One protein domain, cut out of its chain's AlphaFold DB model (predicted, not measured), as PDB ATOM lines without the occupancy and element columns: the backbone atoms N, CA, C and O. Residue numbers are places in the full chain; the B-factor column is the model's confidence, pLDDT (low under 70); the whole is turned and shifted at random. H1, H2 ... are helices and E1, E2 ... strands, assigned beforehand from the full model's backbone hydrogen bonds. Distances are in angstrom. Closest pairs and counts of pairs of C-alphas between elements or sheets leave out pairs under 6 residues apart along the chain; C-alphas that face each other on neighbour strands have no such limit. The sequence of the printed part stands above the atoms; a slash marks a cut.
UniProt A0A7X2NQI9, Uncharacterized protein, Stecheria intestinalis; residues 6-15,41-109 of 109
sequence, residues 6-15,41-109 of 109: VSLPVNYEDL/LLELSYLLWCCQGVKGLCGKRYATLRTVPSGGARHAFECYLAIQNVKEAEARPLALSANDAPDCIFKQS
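AT A GLANCE: This is residues 6 to 15 and 41 to 109 of the 109 residues of an uncharacterized protein of Stecheria intestinalis (UniProt A0A7X2NQI9). Look first for a small antiparallel sheet, E3 E4 E5, with helix H1 set off from it and leading into hairpin E1 and E2 at one end of the model. Residues 67 to 79, with no named element, lead back from the hairpin to the sheet, and residues 6 to 7 pair with 105 to 106 of E5. The 79 printed residues, 32 in named elements, hold H1 E1 E2 E3 E4 E5 in chain order, class mixed; the whole is compact, radius of gyration of the C-alphas 13.1 A, spanning 38 by 30 by 18 A.

IN THESE COORDINATES: Find E3 at residues 80 to 82, E4 at 93 to 97, 12.9 A long, and E5 at 105 to 107, ending at C-alpha (3.833, -35.060, 51.904). From C-alpha 41 at (9.031, -37.055, 37.841), H1, residues 41 to 52, runs 16.0 A; E1 is 54 to 58, 11.1 A, and E2 63 to 66.

HOW THE PARTS SIT: E3 E4 E5 form a meander, each strand the antiparallel neighbour of the one before: see N 81 and O 94, 2.8 A, and N 97 and O 105, 2.9 A, within hydrogen-bond range. H1, with every O i to N i+4 pair within range, is not on this sheet. E1 and E2, antiparallel at 152 degrees, have N 55 and O 65 at 2.8 A.

THE WHOLE: Residues 16 to 40 are not printed; C-alphas 15 and 41 are 11.2 A apart. E2 to E3 is a long link. The pLDDT is under 70 at residues 93, 95 and 97 to 109.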
ATOM      1  N   VAL A   6       2.867 -32.874  46.396       81.19
ATOM      2  CA  VAL A   6       3.279 -32.959  44.987       81.19
ATOM      3  C   VAL A   6       2.430 -34.030  44.311       81.19
ATOM      4  O   VAL A   6       2.406 -35.175  44.768       81.19
ATOM      5  N   SER A   7       1.721 -33.641  43.250       83.44
ATOM      6  CA  SER A   7       0.972 -34.571  42.401       83.44
ATOM      7  C   SER A   7       1.931 -35.316  41.485       83.44
ATOM      8  O   SER A   7       2.827 -34.705  40.905       83.44
ATOM      9  N   LEU A   8       1.725 -36.622  41.333       85.75
ATOM     10  CA  LEU A   8       2.553 -37.455  40.475       85.75
ATOM     11  C   LEU A   8       1.860 -37.752  39.142       85.75
ATOM     12  O   LEU A   8       0.658 -38.020  39.132       85.75
ATOM     13  N   PRO A   9       2.593 -37.713  38.018       90.38
ATOM     14  CA  PRO A   9       2.059 -38.114  36.725       90.38
ATOM     15  C   PRO A   9       1.911 -39.645  36.659       90.38
ATOM     16  O   PRO A   9       2.694 -40.380  37.262       90.38
ATOM     17  N   VAL A  10       0.892 -40.123  35.942       88.62
ATOM     18  CA  VAL A  10       0.489 -41.548  35.905       88.62
ATOM     19  C   VAL A  10       0.423 -42.135  34.490       88.62
ATOM     20  O   VAL A  10       0.012 -43.277  34.313       88.62
ATOM     21  N   ASN A  11       0.832 -41.366  33.483       91.38
ATOM     22  CA  ASN A  11       0.947 -41.749  32.073       91.38
ATOM     23  C   ASN A  11       2.183 -42.637  31.842       91.38
ATOM     24  O   ASN A  11       3.134 -42.258  31.161       91.38
ATOM     25  N   TYR A  12       2.205 -43.811  32.475       90.75
ATOM     26  CA  TYR A  12       3.353 -44.722  32.448       90.75
ATOM     27  C   TYR A  12       3.633 -45.299  31.055       90.75
ATOM     28  O   TYR A  12       4.747 -45.744  30.792       90.75
ATOM     29  N   GLU A  13       2.645 -45.274  30.165       89.31
ATOM     30  CA  GLU A  13       2.750 -45.711  28.773       89.31
ATOM     31  C   GLU A  13       3.739 -44.863  27.959       89.31
ATOM     32  O   GLU A  13       4.284 -45.351  26.970       89.31
ATOM     33  N   ASP A  14       4.014 -43.629  28.394       92.44
ATOM     34  CA  ASP A  14       4.971 -42.732  27.739       92.44
ATOM     35  C   ASP A  14       6.435 -43.091  28.060       92.44
ATOM     36  O   ASP A  14       7.366 -42.561  27.447       92.44
ATOM     37  N   LEU A  15       6.667 -43.994  29.020       91.69
ATOM     38  CA  LEU A  15       8.008 -44.419  29.406       91.69
ATOM     39  C   LEU A  15       8.573 -45.466  28.441       91.69
ATOM     40  O   LEU A  15       7.955 -46.486  28.135       91.69
ATOM     41  N   LEU A  41      10.105 -36.843  36.871       90.44
ATOM     42  CA  LEU A  41       9.031 -37.055  37.841       90.44
ATOM     43  C   LEU A  41       8.141 -38.259  37.468       90.44
ATOM     44  O   LEU A  41       7.652 -38.959  38.354       90.44
ATOM     45  N   LEU A  42       7.983 -38.542  36.169       91.75
ATOM     46  CA  LEU A  42       7.241 -39.701  35.664       91.75
ATOM     47  C   LEU A  42       7.947 -41.027  35.933       91.75
ATOM     48  O   LEU A  42       7.311 -41.962  36.417       91.75
ATOM     49  N   GLU A  43       9.255 -41.108  35.701       92.50
ATOM     50  CA  GLU A  43      10.028 -42.304  36.053       92.50
ATOM     51  C   GLU A  43      10.007 -42.552  37.566       92.50
ATOM     52  O   GLU A  43       9.825 -43.689  38.003       92.50
ATOM     53  N   LEU A  44      10.129 -41.493  38.378       91.38
ATOM     54  CA  LEU A  44      10.009 -41.608  39.830       91.38
ATOM     55  C   LEU A  44       8.624 -42.132  40.240       91.38
ATOM     56  O   LEU A  44       8.532 -43.062  41.042       91.38
ATOM     57  N   SER A  45       7.560 -41.554  39.678       91.00
ATOM     58  CA  SER A  45       6.178 -41.984  39.911       91.00
ATOM     59  C   SER A  45       5.980 -43.462  39.574       91.00
ATOM     60  O   SER A  45       5.461 -44.231  40.389       91.00
ATOM     61  N   TYR A  46       6.490 -43.895  38.421       91.94
ATOM     62  CA  TYR A  46       6.416 -45.282  37.979       91.94
ATOM     63  C   TYR A  46       7.105 -46.247  38.954       91.94
ATOM     64  O   TYR A  46       6.517 -47.260  39.341       91.94
ATOM     65  N   LEU A  47       8.315 -45.922  39.424       91.19
ATOM     66  CA  LEU A  47       9.019 -46.752  40.412       91.19
ATOM     67  C   LEU A  47       8.210 -46.905  41.707       91.19
ATOM     68  O   LEU A  47       8.126 -47.998  42.274       91.19
ATOM     69  N   LEU A  48       7.571 -45.827  42.162       90.25
ATOM     70  CA  LEU A  48       6.740 -45.848  43.366       90.25
ATOM     71  C   LEU A  48       5.479 -46.672  43.166       90.25
ATOM     72  O   LEU A  48       5.117 -47.448  44.048       90.25
ATOM     73  N   TRP A  49       4.846 -46.559  42.002       90.00
ATOM     74  CA  TRP A  49       3.714 -47.398  41.637       90.00
ATOM     75  C   TRP A  49       4.088 -48.886  41.655       90.00
ATOM     76  O   TRP A  49       3.390 -49.702  42.269       90.00
ATOM     77  N   CYS A  50       5.236 -49.253  41.085       89.75
ATOM     78  CA  CYS A  50       5.728 -50.632  41.101       89.75
ATOM     79  C   CYS A  50       5.987 -51.164  42.520       89.75
ATOM     80  O   CYS A  50       5.728 -52.338  42.781       89.75
ATOM     81  N   CYS A  51       6.481 -50.330  43.439       87.69
ATOM     82  CA  CYS A  51       6.840 -50.765  44.792       87.69
ATOM     83  C   CYS A  51       5.704 -50.653  45.819       87.69
ATOM     84  O   CYS A  51       5.682 -51.415  46.783       87.69
ATOM     85  N   GLN A  52       4.814 -49.671  45.678       84.81
ATOM     86  CA  GLN A  52       3.845 -49.277  46.710       84.81
ATOM     87  C   GLN A  52       2.466 -48.887  46.153       84.81
ATOM     88  O   GLN A  52       1.602 -48.476  46.929       84.81
ATOM     89  N   GLY A  53       2.237 -49.021  44.845       86.12
ATOM     90  CA  GLY A  53       0.993 -48.618  44.190       86.12
ATOM     91  C   GLY A  53      -0.243 -49.286  44.788       86.12
ATOM     92  O   GLY A  53      -0.260 -50.501  45.007       86.12
ATOM     93  N   VAL A  54      -1.285 -48.490  45.044       86.00
ATOM     94  CA  VAL A  54      -2.574 -48.951  45.578       86.00
ATOM     95  C   VAL A  54      -3.521 -49.245  44.416       86.00
ATOM     96  O   VAL A  54      -3.949 -48.349  43.699       86.00
ATOM     97  N   LYS A  55      -3.872 -50.519  44.241       83.44
ATOM     98  CA  LYS A  55      -4.796 -50.996  43.199       83.44
ATOM     99  C   LYS A  55      -6.262 -50.921  43.624       83.44
ATOM    100  O   LYS A  55      -7.145 -50.966  42.777       83.44
ATOM    101  N   GLY A  56      -6.531 -50.871  44.928       80.44
ATOM    102  CA  GLY A  56      -7.891 -50.812  45.451       80.44
ATOM    103  C   GLY A  56      -7.971 -50.965  46.965       80.44
ATOM    104  O   GLY A  56      -6.966 -51.170  47.645       80.44
ATOM    105  N   LEU A  57      -9.193 -50.885  47.488       83.06
ATOM    106  CA  LEU A  57      -9.504 -51.030  48.909       83.06
ATOM    107  C   LEU A  57     -10.354 -52.284  49.135       83.06
ATOM    108  O   LEU A  57     -11.240 -52.590  48.338       83.06
ATOM    109  N   CYS A  58     -10.125 -52.987  50.243       77.06
ATOM    110  CA  CYS A  58     -10.909 -54.157  50.638       77.06
ATOM    111  C   CYS A  58     -11.894 -53.842  51.775       77.06
ATOM    112  O   CYS A  58     -11.548 -53.199  52.772       77.06
ATOM    113  N   GLY A  59     -13.121 -54.369  51.653       74.31
ATOM    114  CA  GLY A  59     -14.178 -54.275  52.667       74.31
ATOM    115  C   GLY A  59     -14.514 -52.834  53.066       74.31
ATOM    116  O   GLY A  59     -14.511 -51.929  52.237       74.31
ATOM    117  N   LYS A  60     -14.762 -52.597  54.363       75.88
ATOM    118  CA  LYS A  60     -14.948 -51.249  54.944       75.88
ATOM    119  C   LYS A  60     -13.614 -50.485  55.092       75.88
ATOM    120  O   LYS A  60     -13.360 -49.910  56.144       75.88
ATOM    121  N   ARG A  61     -12.753 -50.515  54.065       71.00
ATOM    122  CA  ARG A  61     -11.413 -49.884  54.036       71.00
ATOM    123  C   ARG A  61     -10.440 -50.389  55.111       71.00
ATOM    124  O   ARG A  61      -9.582 -49.650  55.572       71.00
ATOM    125  N   TYR A  62     -10.561 -51.651  55.521       72.94
ATOM    126  CA  TYR A  62      -9.670 -52.209  56.548       72.94
ATOM    127  C   TYR A  62      -8.311 -52.658  55.983       72.94
ATOM    128  O   TYR A  62      -7.387 -52.920  56.751       72.94
ATOM    129  N   ALA A  63      -8.202 -52.792  54.657       76.94
ATOM    130  CA  ALA A  63      -6.986 -53.205  53.968       76.94
ATOM    131  C   ALA A  63      -6.894 -52.570  52.573       76.94
ATOM    132  O   ALA A  63      -7.912 -52.272  51.942       76.94
ATOM    133  N   THR A  64      -5.659 -52.403  52.092       82.62
ATOM    134  CA  THR A  64      -5.348 -51.928  50.735       82.62
ATOM    135  C   THR A  64      -4.837 -53.096  49.894       82.62
ATOM    136  O   THR A  64      -4.088 -53.937  50.384       82.62
ATOM    137  N   LEU A  65      -5.245 -53.158  48.628       83.94
ATOM    138  CA  LEU A  65      -4.631 -54.025  47.627       83.94
ATOM    139  C   LEU A  65      -3.490 -53.252  46.987       83.94
ATOM    140  O   LEU A  65      -3.722 -52.180  46.430       83.94
ATOM    141  N   ARG A  66      -2.274 -53.794  47.042       87.25
ATOM    142  CA  ARG A  66      -1.096 -53.158  46.452       87.25
ATOM    143  C   ARG A  66      -0.482 -53.990  45.336       87.25
ATOM    144  O   ARG A  66      -0.832 -55.153  45.138       87.25
ATOM    145  N   THR A  67       0.428 -53.375  44.593       87.69
ATOM    146  CA  THR A  67       1.259 -54.036  43.572       87.69
ATOM    147  C   THR A  67       2.231 -55.062  44.165       87.69
ATOM    148  O   THR A  67       2.704 -55.937  43.444       87.69
ATOM    149  N   VAL A  68       2.466 -55.010  45.481       87.69
ATOM    150  CA  VAL A  68       3.346 -55.919  46.227       87.69
ATOM    151  C   VAL A  68       2.574 -56.771  47.244       87.69
ATOM    152  O   VAL A  68       1.609 -56.288  47.842       87.69
ATOM    153  N   PRO A  69       2.987 -58.028  47.497       88.19
ATOM    154  CA  PRO A  69       2.375 -58.864  48.526       88.19
ATOM    155  C   PRO A  69       2.774 -58.413  49.943       88.19
ATOM    156  O   PRO A  69       3.879 -57.928  50.178       88.19
ATOM    157  N   SER A  70       1.883 -58.613  50.918       86.81
ATOM    158  CA  SER A  70       2.160 -58.387  52.343       86.81
ATOM    159  C   SER A  70       1.334 -59.336  53.209       86.81
ATOM    160  O   SER A  70       0.155 -59.571  52.932       86.81
ATOM    161  N   GLY A  71       1.939 -59.873  54.273       86.06
ATOM    162  CA  GLY A  71       1.251 -60.737  55.232       86.06
ATOM    163  C   GLY A  71       0.023 -60.040  55.823       86.06
ATOM    164  O   GLY A  71       0.132 -58.977  56.432       86.06
ATOM    165  N   GLY A  72      -1.162 -60.613  55.601       83.12
ATOM    166  CA  GLY A  72      -2.430 -60.051  56.076       83.12
ATOM    167  C   GLY A  72      -2.816 -58.700  55.459       83.12
ATOM    168  O   GLY A  72      -3.611 -57.990  56.071       83.12
ATOM    169  N   ALA A  73      -2.244 -58.330  54.302       80.38
ATOM    170  CA  ALA A  73      -2.500 -57.063  53.597       80.38
ATOM    171  C   ALA A  73      -2.308 -55.808  54.476       80.38
ATOM    172  O   ALA A  73      -3.011 -54.806  54.329       80.38
ATOM    173  N   ARG A  74      -1.371 -55.880  55.433       77.56
ATOM    174  CA  ARG A  74      -1.170 -54.830  56.440       77.56
ATOM    175  C   ARG A  74      -0.357 -53.652  55.934       77.56
ATOM    176  O   ARG A  74      -0.654 -52.535  56.333       77.56
ATOM    177  N   HIS A  75       0.653 -53.897  55.095       80.94
ATOM    178  CA  HIS A  75       1.523 -52.850  54.542       80.94
ATOM    179  C   HIS A  75       2.010 -51.850  55.608       80.94
ATOM    180  O   HIS A  75       1.907 -50.644  55.431       80.94
ATOM    181  N   ALA A  76       2.530 -52.363  56.729       78.56
ATOM    182  CA  ALA A  76       2.876 -51.571  57.915       78.56
ATOM    183  C   ALA A  76       4.101 -50.648  57.746       78.56
ATOM    184  O   ALA A  76       4.517 -50.007  58.707       78.56
ATOM    185  N   PHE A  77       4.702 -50.609  56.555       79.69
ATOM    186  CA  PHE A  77       5.880 -49.802  56.265       79.69
ATOM    187  C   PHE A  77       5.502 -48.557  55.472       79.69
ATOM    188  O   PHE A  77       4.727 -48.620  54.517       79.69
ATOM    189  N   GLU A  78       6.129 -47.447  55.839       81.81
ATOM    190  CA  GLU A  78       6.083 -46.194  55.098       81.81
ATOM    191  C   GLU A  78       7.359 -46.021  54.270       81.81
ATOM    192  O   GLU A  78       8.426 -46.530  54.620       81.81
ATOM    193  N   CYS A  79       7.246 -45.308  53.148       83.38
ATOM    194  CA  CYS A  79       8.362 -45.035  52.253       83.38
ATOM    195  C   CYS A  79       8.720 -43.548  52.318       83.38
ATOM    196  O   CYS A  79       7.898 -42.691  51.993       83.38
ATOM    197  N   TYR A  80       9.954 -43.263  52.720       86.75
ATOM    198  CA  TYR A  80      10.536 -41.927  52.734       86.75
ATOM    199  C   TYR A  80      11.622 -41.858  51.662       86.75
ATOM    200  O   TYR A  80      12.449 -42.767  51.554       86.75
ATOM    201  N   LEU A  81      11.625 -40.791  50.869       84.56
ATOM    202  CA  LEU A  81      12.588 -40.565  49.799       84.56
ATOM    203  C   LEU A  81      13.484 -39.379  50.128       84.56
ATOM    204  O   LEU A  81      13.000 -38.296  50.450       84.56
ATOM    205  N   ALA A  82      14.791 -39.566  49.967       88.81
ATOM    206  CA  ALA A  82      15.755 -38.476  49.916       88.81
ATOM    207  C   ALA A  82      15.977 -38.085  48.449       88.81
ATOM    208  O   ALA A  82      16.706 -38.769  47.723       88.81
ATOM    209  N   ILE A  83      15.321 -37.014  47.998       88.00
ATOM    210  CA  ILE A  83      15.423 -36.555  46.610       88.00
ATOM    211  C   ILE A  83      16.685 -35.713  46.440       88.00
ATOM    212  O   ILE A  83      16.862 -34.707  47.121       88.00
ATOM    213  N   GLN A  84      17.550 -36.136  45.517       87.06
ATOM    214  CA  GLN A  84      18.794 -35.433  45.185       87.06
ATOM    215  C   GLN A  84      18.795 -34.891  43.753       87.06
ATOM    216  O   GLN A  84      19.115 -33.728  43.547       87.06
ATOM    217  N   ASN A  85      18.440 -35.723  42.766       89.25
ATOM    218  CA  ASN A  85      18.523 -35.369  41.348       89.25
ATOM    219  C   ASN A  85      17.290 -35.870  40.578       89.25
ATOM    220  O   ASN A  85      17.352 -36.864  39.851       89.25
ATOM    221  N   VAL A  86      16.154 -35.207  40.796       89.56
ATOM    222  CA  VAL A  86      14.895 -35.462  40.085       89.56
ATOM    223  C   VAL A  86      14.478 -34.169  39.393       89.56
ATOM    224  O   VAL A  86      14.397 -33.118  40.024       89.56
ATOM    225  N   LYS A  87      14.238 -34.240  38.084       86.81
ATOM    226  CA  LYS A  87      13.758 -33.114  37.279       86.81
ATOM    227  C   LYS A  87      12.404 -32.670  37.846       86.81
ATOM    228  O   LYS A  87      11.555 -33.511  38.121       86.81
ATOM    229  N   GLU A  88      12.228 -31.360  38.028       76.25
ATOM    230  CA  GLU A  88      10.984 -30.727  38.516       76.25
ATOM    231  C   GLU A  88      10.638 -30.979  39.998       76.25
ATOM    232  O   GLU A  88       9.625 -30.475  40.483       76.25
ATOM    233  N   ALA A  89      11.492 -31.682  40.753       73.56
ATOM    234  CA  ALA A  89      11.353 -31.826  42.199       73.56
ATOM    235  C   ALA A  89      12.493 -31.109  42.934       73.56
ATOM    236  O   ALA A  89      13.668 -31.268  42.611       73.56
ATOM    237  N   GLU A  90      12.148 -30.337  43.962       71.00
ATOM    238  CA  GLU A  90      13.147 -29.744  44.851       71.00
ATOM    239  C   GLU A  90      13.906 -30.834  45.624       71.00
ATOM    240  O   GLU A  90      13.321 -31.828  46.061       71.00
ATOM    241  N   ALA A  91      15.210 -30.631  45.828       73.88
ATOM    242  CA  ALA A  91      16.051 -31.545  46.596       73.88
ATOM    243  C   ALA A  91      15.704 -31.468  48.092       73.88
ATOM    244  O   ALA A  91      16.179 -30.589  48.814       73.88
ATOM    245  N   ARG A  92      14.835 -32.372  48.554       71.31
ATOM    246  CA  ARG A  92      14.360 -32.437  49.944       71.31
ATOM    247  C   ARG A  92      13.844 -33.834  50.315       71.31
ATOM    248  O   ARG A  92      13.500 -34.616  49.424       71.31
ATOM    249  N   PRO A  93      13.767 -34.168  51.615       68.38
ATOM    250  CA  PRO A  93      13.064 -35.360  52.074       68.38
ATOM    251  C   PRO A  93      11.563 -35.274  51.768       68.38
ATOM    252  O   PRO A  93      10.930 -34.260  52.064       68.38
ATOM    253  N   LEU A  94      10.989 -36.334  51.199       74.31
ATOM    254  CA  LEU A  94       9.544 -36.475  50.990       74.31
ATOM    255  C   LEU A  94       9.045 -37.793  51.587       74.31
ATOM    256  O   LEU A  94       9.669 -38.840  51.415       74.31
ATOM    257  N   ALA A  95       7.893 -37.754  52.249       69.19
ATOM    258  CA  ALA A  95       7.172 -38.935  52.706       69.19
ATOM    259  C   ALA A  95       6.096 -39.309  51.682       69.19
ATOM    260  O   ALA A  95       5.290 -38.464  51.280       69.19
ATOM    261  N   LEU A  96       6.049 -40.569  51.253       70.94
ATOM    262  CA  LEU A  96       4.965 -41.046  50.399       70.94
ATOM    263  C   LEU A  96       3.707 -41.252  51.248       70.94
ATOM    264  O   LEU A  96       3.664 -42.132  52.107       70.94
ATOM    265  N   SER A  97       2.658 -40.478  50.973       64.88
ATOM    266  CA  SER A  97       1.353 -40.658  51.598       64.88
ATOM    267  C   SER A  97       0.426 -41.369  50.624       64.88
ATOM    268  O   SER A  97      -0.256 -40.737  49.818       64.88
ATOM    269  N   ALA A  98       0.341 -42.690  50.749       56.91
ATOM    270  CA  ALA A  98      -0.741 -43.458  50.147       56.91
ATOM    271  C   ALA A  98      -2.031 -43.171  50.936       56.91
ATOM    272  O   ALA A  98      -2.403 -43.927  51.832       56.91
ATOM    273  N   ASN A  99      -2.668 -42.023  50.679       51.81
ATOM    274  CA  ASN A  99      -4.047 -41.813  51.124       51.81
ATOM    275  C   ASN A  99      -4.944 -42.820  50.382       51.81
ATOM    276  O   ASN A  99      -4.534 -43.367  49.365       51.81
ATOM    277  N   ASP A 100      -6.154 -43.062  50.878       45.94
ATOM    278  CA  ASP A 100      -7.126 -44.070  50.412       45.94
ATOM    279  C   ASP A 100      -7.620 -43.935  48.941       45.94
ATOM    280  O   ASP A 100      -8.711 -44.395  48.604       45.94
ATOM    281  N   ALA A 101      -6.859 -43.293  48.057       46.19
ATOM    282  CA  ALA A 101      -7.128 -43.083  46.644       46.19
ATOM    283  C   ALA A 101      -5.987 -43.679  45.788       46.19
ATOM    284  O   ALA A 101      -4.854 -43.778  46.257       46.19
ATOM    285  N   PRO A 102      -6.260 -44.068  44.529       50.38
ATOM    286  CA  PRO A 102      -5.239 -44.555  43.592       50.38
ATOM    287  C   PRO A 102      -4.146 -43.514  43.268       50.38
ATOM    288  O   PRO A 102      -3.112 -43.870  42.703       50.38
ATOM    289  N   ASP A 103      -4.342 -42.257  43.671       52.38
ATOM    290  CA  ASP A 103      -3.419 -41.153  43.437       52.38
ATOM    291  C   ASP A 103      -2.329 -41.111  44.520       52.38
ATOM    292  O   ASP A 103      -2.568 -40.809  45.694       52.38
ATOM    293  N   CYS A 104      -1.100 -41.431  44.118       51.12
ATOM    294  CA  CYS A 104       0.074 -41.384  44.982       51.12
ATOM    295  C   CYS A 104       0.488 -39.919  45.213       51.12
ATOM    296  O   CYS A 104       0.897 -39.232  44.280       51.12
ATOM    297  N   ILE A 105       0.389 -39.436  46.457       54.88
ATOM    298  CA  ILE A 105       0.697 -38.048  46.832       54.88
ATOM    299  C   ILE A 105       1.879 -38.026  47.809       54.88
ATOM    300  O   ILE A 105       1.876 -38.739  48.817       54.88
ATOM    301  N   PHE A 106       2.871 -37.169  47.562       52.69
ATOM    302  CA  PHE A 106       3.934 -36.896  48.536       52.69
ATOM    303  C   PHE A 106       3.504 -35.873  49.580       52.69
ATOM    304  O   PHE A 106       2.834 -34.904  49.246       52.69
ATOM    305  N   LYS A 107       3.931 -36.055  50.830       48.69
ATOM    306  CA  LYS A 107       3.833 -35.060  51.904       48.69
ATOM    307  C   LYS A 107       5.235 -34.701  52.390       48.69
ATOM    308  O   LYS A 107       6.108 -35.563  52.466       48.69
ATOM    309  N   GLN A 108       5.451 -33.437  52.728       46.84
ATOM    310  CA  GLN A 108       6.662 -33.020  53.436       46.84
ATOM    311  C   GLN A 108       6.622 -33.499  54.895       46.84
ATOM    312  O   GLN A 108       5.552 -33.509  55.510       46.84
ATOM    313  N   SER A 109       7.783 -33.900  55.420       50.38
ATOM    314  CA  SER A 109       8.000 -34.250  56.833       50.38
ATOM    315  C   SER A 109       8.356 -33.024  57.662       50.38
ATOM    316  O   SER A 109       9.302 -32.325  57.232       50.38
TER     317      SER A 109